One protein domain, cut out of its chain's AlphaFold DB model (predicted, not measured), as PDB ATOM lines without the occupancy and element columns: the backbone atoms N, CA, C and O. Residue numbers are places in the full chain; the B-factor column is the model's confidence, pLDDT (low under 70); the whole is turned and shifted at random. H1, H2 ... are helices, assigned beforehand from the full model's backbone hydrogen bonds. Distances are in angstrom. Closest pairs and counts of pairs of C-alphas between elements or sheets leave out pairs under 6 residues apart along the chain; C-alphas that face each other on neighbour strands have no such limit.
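Overview. This is residues 215 to 279 of the 279 residues of an uncharacterized protein of Paenibacillus sp. N3.4 (UniProt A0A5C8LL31). The main picture is a long helical hairpin: H2 makes the long axis, and the shorter H3 folds back side by side with it. The five-residue H1 sits near the last residues of H3, away from the hairpin's turn. The 65 printed residues hold three named helices, H1, H2, H3 along the chain, and no named strand; the class is all helix. The whole is compact, radius of gyration of the C-alphas 12.4 A, yet elongated, spanning 38 by 19 by 16 A.

Arrangement. Start at H2, residues 234 to 257; it touches H3, residues 261 to 275, closest at the C-alphas of Gln 241 and Val 274, 6.1 A apart. This hairpin has a shallow tilt of 16 degrees, opposite ways. H1, residues 223 to 227, is close to H3 but not clearly touching: the closest C-alphas, of Glu 223 and Thr 273, are 7.1 A apart. H1 and H2 are apart. In H2 and H3 every O i to N i+4 pair is within hydrogen-bond range; H1 has 0 of 1, but 2 of 2 O i to N i+3 pairs.

Along the chain. Find C-alpha 234 at (129.798, 177.979, 146.048); from there H2 runs 35.0 A to C-alpha 257. H3 runs 21.1 A to C-alpha 275 at (136.507, 166.386, 148.191), and H1 8.0 A.

Size, cuts and confidence. The farthest C-alphas, of Ile 231 and Lys 258, are 38.0 A apart. Residues 257 to 262 stand free. The printed part has no cut and no long link between helices; only residue 279 has pLDDT under 70.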
ATOM      1  N   ASP A 215     131.474 172.742 133.722       85.94
ATOM      2  CA  ASP A 215     131.326 171.410 133.145       85.94
ATOM      3  C   ASP A 215     132.659 170.646 133.169       85.94
ATOM      4  O   ASP A 215     133.721 171.133 132.766       85.94
ATOM      5  N   ARG A 216     132.578 169.419 133.689       85.31
ATOM      6  CA  ARG A 216     133.683 168.479 133.870       85.31
ATOM      7  C   ARG A 216     134.414 168.160 132.570       85.31
ATOM      8  O   ARG A 216     135.636 168.012 132.610       85.31
ATOM      9  N   GLU A 217     133.706 168.037 131.448       84.81
ATOM     10  CA  GLU A 217     134.283 167.607 130.161       84.81
ATOM     11  C   GLU A 217     135.375 168.552 129.663       84.81
ATOM     12  O   GLU A 217     136.266 168.175 128.900       84.81
ATOM     13  N   TRP A 218     135.351 169.784 130.154       82.81
ATOM     14  CA  TRP A 218     136.310 170.796 129.782       82.81
ATOM     15  C   TRP A 218     137.617 170.719 130.556       82.81
ATOM     16  O   TRP A 218     138.590 171.375 130.188       82.81
ATOM     17  N   TYR A 219     137.710 169.929 131.617       83.19
ATOM     18  CA  TYR A 219     138.941 169.782 132.382       83.19
ATOM     19  C   TYR A 219     139.737 168.572 131.904       83.19
ATOM     20  O   TYR A 219     139.271 167.442 131.966       83.19
ATOM     21  N   TYR A 220     140.979 168.809 131.465       76.25
ATOM     22  CA  TYR A 220     141.884 167.723 131.073       76.25
ATOM     23  C   TYR A 220     142.178 166.766 132.235       76.25
ATOM     24  O   TYR A 220     142.334 165.567 132.020       76.25
ATOM     25  N   THR A 221     142.261 167.303 133.454       81.88
ATOM     26  CA  THR A 221     142.388 166.545 134.701       81.88
ATOM     27  C   THR A 221     141.617 167.256 135.811       81.88
ATOM     28  O   THR A 221     141.359 168.460 135.729       81.88
ATOM     29  N   TYR A 222     141.249 166.530 136.864       81.06
ATOM     30  CA  TYR A 222     140.546 167.109 138.011       81.06
ATOM     31  C   TYR A 222     141.460 168.038 138.833       81.06
ATOM     32  O   TYR A 222     140.972 168.981 139.448       81.06
ATOM     33  N   GLU A 223     142.784 167.847 138.818       85.25
ATOM     34  CA  GLU A 223     143.726 168.772 139.462       85.25
ATOM     35  C   GLU A 223     143.645 170.177 138.858       85.25
ATOM     36  O   GLU A 223     143.709 171.159 139.599       85.25
ATOM     37  N   ASN A 224     143.418 170.278 137.543       86.75
ATOM     38  CA  ASN A 224     143.310 171.566 136.856       86.75
ATOM     39  C   ASN A 224     142.131 172.402 137.365       86.75
ATOM     40  O   ASN A 224     142.179 173.623 137.279       86.75
ATOM     41  N   VAL A 225     141.080 171.786 137.924       88.94
ATOM     42  CA  VAL A 225     139.930 172.514 138.496       88.94
ATOM     43  C   VAL A 225     140.383 173.460 139.608       88.94
ATOM     44  O   VAL A 225     139.857 174.567 139.729       88.94
ATOM     45  N   ARG A 226     141.412 173.075 140.378       88.25
ATOM     46  CA  ARG A 226     141.957 173.877 141.484       88.25
ATOM     47  C   ARG A 226     142.400 175.271 141.040       88.25
ATOM     48  O   ARG A 226     142.290 176.215 141.820       88.25
ATOM     49  N   GLU A 227     142.868 175.417 139.804       90.75
ATOM     50  CA  GLU A 227     143.287 176.709 139.258       90.75
ATOM     51  C   GLU A 227     142.121 177.694 139.093       90.75
ATOM     52  O   GLU A 227     142.364 178.895 139.004       90.75
ATOM     53  N   TYR A 228     140.875 177.208 139.081       93.19
ATOM     54  CA  TYR A 228     139.674 177.979 138.750       93.19
ATOM     55  C   TYR A 228     138.648 178.043 139.886       93.19
ATOM     56  O   TYR A 228     137.687 178.804 139.789       93.19
ATOM     57  N   THR A 229     138.843 177.315 140.993       91.81
ATOM     58  CA  THR A 229     137.885 177.298 142.119       91.81
ATOM     59  C   THR A 229     137.614 178.686 142.694       91.81
ATOM     60  O   THR A 229     136.513 178.956 143.157       91.81
ATOM     61  N   TYR A 230     138.584 179.603 142.620       93.38
ATOM     62  CA  TYR A 230     138.406 180.977 143.091       93.38
ATOM     63  C   TYR A 230     137.356 181.765 142.280       93.38
ATOM     64  O   TYR A 230     136.779 182.724 142.802       93.38
ATOM     65  N   ILE A 231     137.121 181.372 141.021       94.50
ATOM     66  CA  ILE A 231     136.196 182.013 140.077       94.50
ATOM     67  C   ILE A 231     134.761 181.557 140.342       94.50
ATOM     68  O   ILE A 231     133.842 182.377 140.314       94.50
ATOM     69  N   LEU A 232     134.572 180.264 140.610       92.31
ATOM     70  CA  LEU A 232     133.257 179.656 140.793       92.31
ATOM     71  C   LEU A 232     132.559 180.192 142.057       92.31
ATOM     72  O   LEU A 232     133.186 180.533 143.067       92.31
ATOM     73  N   SER A 233     131.234 180.300 141.988       91.56
ATOM     74  CA  SER A 233     130.390 180.457 143.172       91.56
ATOM     75  C   SER A 233     130.348 179.142 143.961       91.56
ATOM     76  O   SER A 233     130.654 178.082 143.413       91.56
ATOM     77  N   GLY A 234     129.949 179.195 145.237       91.19
ATOM     78  CA  GLY A 234     129.798 177.979 146.048       91.19
ATOM     79  C   GLY A 234     128.851 176.971 145.391       91.19
ATOM     80  O   GLY A 234     129.196 175.806 145.244       91.19
ATOM     81  N   GLU A 235     127.716 177.439 144.863       92.12
ATOM     82  CA  GLU A 235     126.748 176.586 144.161       92.12
ATOM     83  C   GLU A 235     127.317 175.975 142.867       92.12
ATOM     84  O   GLU A 235     127.101 174.795 142.596       92.12
ATOM     85  N   GLN A 236     128.062 176.748 142.067       93.31
ATOM     86  CA  GLN A 236     128.715 176.228 140.856       93.31
ATOM     87  C   GLN A 236     129.764 175.165 141.207       93.31
ATOM     88  O   GLN A 236     129.840 174.128 140.549       93.31
ATOM     89  N   LEU A 237     130.552 175.403 142.260       92.62
ATOM     90  CA  LEU A 237     131.574 174.466 142.712       92.62
ATOM     91  C   LEU A 237     130.963 173.182 143.289       92.62
ATOM     92  O   LEU A 237     131.447 172.102 142.969       92.62
ATOM     93  N   GLU A 238     129.886 173.274 144.076       92.94
ATOM     94  CA  GLU A 238     129.150 172.110 144.588       92.94
ATOM     95  C   GLU A 238     128.587 171.248 143.458       92.94
ATOM     96  O   GLU A 238     128.691 170.021 143.495       92.94
ATOM     97  N   ARG A 239     127.987 171.872 142.438       93.06
ATOM     98  CA  ARG A 239     127.471 171.152 141.265       93.06
ATOM     99  C   ARG A 239     128.596 170.418 140.540       93.06
ATOM    100  O   ARG A 239     128.507 169.204 140.377       93.06
ATOM    101  N   LEU A 240     129.687 171.119 140.226       92.88
ATOM    102  CA  LEU A 240     130.852 170.520 139.575       92.88
ATOM    103  C   LEU A 240     131.450 169.381 140.418       92.88
ATOM    104  O   LEU A 240     131.780 168.319 139.893       92.88
ATOM    105  N   GLN A 241     131.554 169.566 141.737       92.38
ATOM    106  CA  GLN A 241     132.028 168.539 142.665       92.38
ATOM    107  C   GLN A 241     131.144 167.284 142.612       92.38
ATOM    108  O   GLN A 241     131.665 166.170 142.528       92.38
ATOM    109  N   ASN A 242     129.820 167.450 142.617       93.06
ATOM    110  CA  ASN A 242     128.875 166.340 142.507       93.06
ATOM    111  C   ASN A 242     128.994 165.602 141.167       93.06
ATOM    112  O   ASN A 242     128.967 164.370 141.161       93.06
ATOM    113  N   ASP A 243     129.195 166.321 140.063       92.62
ATOM    114  CA  ASP A 243     129.387 165.723 138.738       92.62
ATOM    115  C   ASP A 243     130.656 164.858 138.684       92.62
ATOM    116  O   ASP A 243     130.636 163.728 138.184       92.62
ATOM    117  N   PHE A 244     131.761 165.338 139.264       92.62
ATOM    118  CA  PHE A 244     132.983 164.542 139.402       92.62
ATOM    119  C   PHE A 244     132.789 163.329 140.319       92.62
ATOM    120  O   PHE A 244     133.245 162.236 139.982       92.62
ATOM    121  N   ILE A 245     132.099 163.480 141.455       93.50
ATOM    122  CA  ILE A 245     131.807 162.360 142.365       93.50
ATOM    123  C   ILE A 245     130.953 161.301 141.667       93.50
ATOM    124  O   ILE A 245     131.209 160.107 141.834       93.50
ATOM    125  N   GLN A 246     129.956 161.711 140.885       94.81
ATOM    126  CA  GLN A 246     129.119 160.772 140.151       94.81
ATOM    127  C   GLN A 246     129.934 160.010 139.105       94.81
ATOM    128  O   GLN A 246     129.852 158.787 139.052       94.81
ATOM    129  N   TYR A 247     130.807 160.698 138.370       92.81
ATOM    130  CA  TYR A 247     131.735 160.034 137.460       92.81
ATOM    131  C   TYR A 247     132.647 159.017 138.164       92.81
ATOM    132  O   TYR A 247     132.791 157.890 137.696       92.81
ATOM    133  N   ILE A 248     133.231 159.379 139.314       94.38
ATOM    134  CA  ILE A 248     134.065 158.461 140.106       94.38
ATOM    135  C   ILE A 248     133.266 157.220 140.520       94.38
ATOM    136  O   ILE A 248     133.800 156.113 140.486       94.38
ATOM    137  N   ARG A 249     131.992 157.381 140.907       95.50
ATOM    138  CA  ARG A 249     131.114 156.249 141.251       95.50
ATOM    139  C   ARG A 249     130.906 155.323 140.058       95.50
ATOM    140  O   ARG A 249     130.999 154.110 140.226       95.50
ATOM    141  N   ASP A 250     130.664 155.882 138.879       95.75
ATOM    142  CA  ASP A 250     130.446 155.100 137.662       95.75
ATOM    143  C   ASP A 250     131.718 154.320 137.272       95.75
ATOM    144  O   ASP A 250     131.656 153.116 137.016       95.75
ATOM    145  N   GLU A 251     132.892 154.958 137.326       95.31
ATOM    146  CA  GLU A 251     134.187 154.296 137.099       95.31
ATOM    147  C   GLU A 251     134.507 153.239 138.167       95.31
ATOM    148  O   GLU A 251     135.081 152.188 137.865       95.31
ATOM    149  N   PHE A 252     134.111 153.476 139.420       96.00
ATOM    150  CA  PHE A 252     134.297 152.518 140.507       96.00
ATOM    151  C   PHE A 252     133.495 151.229 140.277       96.00
ATOM    152  O   PHE A 252     134.041 150.143 140.457       96.00
ATOM    153  N   ILE A 253     132.253 151.319 139.787       96.56
ATOM    154  CA  ILE A 253     131.439 150.141 139.423       96.56
ATOM    155  C   ILE A 253     132.143 149.302 138.341       96.56
ATOM    156  O   ILE A 253     132.175 148.070 138.411       96.56
ATOM    157  N   LEU A 254     132.743 149.956 137.340       95.12
ATOM    158  CA  LEU A 254     133.506 149.271 136.290       95.12
ATOM    159  C   LEU A 254     134.769 148.594 136.846       95.12
ATOM    160  O   LEU A 254     135.121 147.487 136.427       95.12
ATOM    161  N   LEU A 255     135.436 149.242 137.803       95.25
ATOM    162  CA  LEU A 255     136.605 148.705 138.492       95.25
ATOM    163  C   LEU A 255     136.260 147.487 139.359       95.25
ATOM    164  O   LEU A 255     137.033 146.531 139.384       95.25
ATOM    165  N   GLU A 256     135.109 147.474 140.032       94.81
ATOM    166  CA  GLU A 256     134.647 146.304 140.793       94.81
ATOM    167  C   GLU A 256     134.449 145.082 139.886       94.81
ATOM    168  O   GLU A 256     134.812 143.963 140.254       94.81
ATOM    169  N   ALA A 257     133.938 145.290 138.667       94.56
ATOM    170  CA  ALA A 257     133.773 144.224 137.681       94.56
ATOM    171  C   ALA A 257     135.112 143.701 137.126       94.56
ATOM    172  O   ALA A 257     135.217 142.525 136.761       94.56
ATOM    173  N   LYS A 258     136.144 144.553 137.053       95.31
ATOM    174  CA  LYS A 258     137.496 144.181 136.612       95.31
ATOM    175  C   LYS A 258     138.567 144.885 137.462       95.31
ATOM    176  O   LYS A 258     139.079 145.928 137.048       95.31
ATOM    177  N   PRO A 259     138.953 144.291 138.605       93.19
ATOM    178  CA  PRO A 259     139.870 144.931 139.541       93.19
ATOM    179  C   PRO A 259     141.252 145.212 138.943       93.19
ATOM    180  O   PRO A 259     141.895 144.332 138.369       93.19
ATOM    181  N   GLU A 260     141.729 146.442 139.129       96.75
ATOM    182  CA  GLU A 260     143.043 146.912 138.690       96.75
ATOM    183  C   GLU A 260     143.598 147.927 139.703       96.75
ATOM    184  O   GLU A 260     143.033 149.004 139.886       96.75
ATOM    185  N   LEU A 261     144.712 147.594 140.363       93.62
ATOM    186  CA  LEU A 261     145.259 148.389 141.473       93.62
ATOM    187  C   LEU A 261     145.546 149.846 141.081       93.62
ATOM    188  O   LEU A 261     145.129 150.757 141.786       93.62
ATOM    189  N   HIS A 262     146.196 150.064 139.937       94.88
ATOM    190  CA  HIS A 262     146.543 151.410 139.476       94.88
ATOM    191  C   HIS A 262     145.299 152.292 139.272       94.88
ATOM    192  O   HIS A 262     145.290 153.464 139.637       94.88
ATOM    193  N   LYS A 263     144.212 151.723 138.734       92.69
ATOM    194  CA  LYS A 263     142.937 152.441 138.596       92.69
ATOM    195  C   LYS A 263     142.286 152.724 139.943       92.69
ATOM    196  O   LYS A 263     141.739 153.806 140.121       92.69
ATOM    197  N   ALA A 264     142.370 151.794 140.894       94.69
ATOM    198  CA  ALA A 264     141.871 152.006 142.251       94.69
ATOM    199  C   ALA A 264     142.595 153.169 142.948       94.69
ATOM    200  O   ALA A 264     141.953 154.036 143.536       94.69
ATOM    201  N   GLU A 265     143.927 153.206 142.849       95.06
ATOM    202  CA  GLU A 265     144.750 154.295 143.386       95.06
ATOM    203  C   GLU A 265     144.414 155.629 142.715       95.06
ATOM    204  O   GLU A 265     144.210 156.623 143.407       95.06
ATOM    205  N   HIS A 266     144.256 155.639 141.388       92.19
ATOM    206  CA  HIS A 266     143.869 156.838 140.651       92.19
ATOM    207  C   HIS A 266     142.488 157.372 141.062       92.19
ATOM    208  O   HIS A 266     142.362 158.556 141.369       92.19
ATOM    209  N   LEU A 267     141.459 156.516 141.136       93.81
ATOM    210  CA  LEU A 267     140.115 156.923 141.575       93.81
ATOM    211  C   LEU A 267     140.109 157.426 143.021       93.81
ATOM    212  O   LEU A 267     139.405 158.385 143.335       93.81
ATOM    213  N   LYS A 268     140.917 156.815 143.896       94.50
ATOM    214  CA  LYS A 268     141.095 157.289 145.269       94.50
ATOM    215  C   LYS A 268     141.674 158.706 145.289       94.50
ATOM    216  O   LYS A 268     141.085 159.575 145.925       94.50
ATOM    217  N   THR A 269     142.783 158.955 144.591       92.19
ATOM    218  CA  THR A 269     143.405 160.289 144.530       92.19
ATOM    219  C   THR A 269     142.474 161.325 143.902       92.19
ATOM    220  O   THR A 269     142.400 162.459 144.382       92.19
ATOM    221  N   MET A 270     141.707 160.928 142.882       91.25
ATOM    222  CA  MET A 270     140.676 161.768 142.276       91.25
ATOM    223  C   MET A 270     139.620 162.180 143.298       91.25
ATOM    224  O   MET A 270     139.366 163.371 143.465       91.25
ATOM    225  N   LEU A 271     139.057 161.222 144.035       93.50
ATOM    226  CA  LEU A 271     138.057 161.503 145.062       93.50
ATOM    227  C   LEU A 271     138.620 162.380 146.187       93.50
ATOM    228  O   LEU A 271     137.980 163.355 146.568       93.50
ATOM    229  N   GLU A 272     139.816 162.069 146.694       92.38
ATOM    230  CA  GLU A 272     140.492 162.876 147.720       92.38
ATOM    231  C   GLU A 272     140.668 164.328 147.260       92.38
ATOM    232  O   GLU A 272     140.428 165.262 148.026       92.38
ATOM    233  N   THR A 273     141.021 164.528 145.989       90.25
ATOM    234  CA  THR A 273     141.209 165.862 145.416       90.25
ATOM    235  C   THR A 273     139.883 166.596 145.251       90.25
ATOM    236  O   THR A 273     139.773 167.734 145.700       90.25
ATOM    237  N   VAL A 274     138.867 165.951 144.675       90.81
ATOM    238  CA  VAL A 274     137.530 166.535 144.469       90.81
ATOM    239  C   VAL A 274     136.893 166.937 145.803       90.81
ATOM    240  O   VAL A 274     136.346 168.030 145.926       90.81
ATOM    241  N   VAL A 275     137.021 166.101 146.838       90.56
ATOM    242  CA  VAL A 275     136.507 166.386 148.191       90.56
ATOM    243  C   VAL A 275     137.302 167.496 148.891       90.56
ATOM    244  O   VAL A 275     136.765 168.180 149.758       90.56
ATOM    245  N   SER A 276     138.566 167.717 148.515       88.94
ATOM    246  CA  SER A 276     139.387 168.803 149.073       88.94
ATOM    247  C   SER A 276     139.030 170.196 148.545       88.94
ATOM    248  O   SER A 276     139.512 171.193 149.091       88.94
ATOM    249  N   TRP A 277     138.223 170.295 147.482       87.69
ATOM    250  CA  TRP A 277     137.769 171.583 146.968       87.69
ATOM    251  C   TRP A 277     136.899 172.264 148.026       87.69
ATOM    252  O   TRP A 277     135.843 171.757 148.395       87.69
ATOM    253  N   MET A 278     137.386 173.390 148.555       73.06
ATOM    254  CA  MET A 278     136.661 174.162 149.562       73.06
ATOM    255  C   MET A 278     135.419 174.788 148.933       73.06
ATOM    256  O   MET A 278     135.551 175.638 148.052       73.06
ATOM    257  N   VAL A 279     134.256 174.353 149.414       61.75
ATOM    258  CA  VAL A 279     132.934 174.938 149.169       61.75
ATOM    259  C   VAL A 279     132.632 175.991 150.229       61.75
ATOM    260  O   VAL A 279     132.903 175.710 151.421       61.75
TER     261      VAL A 279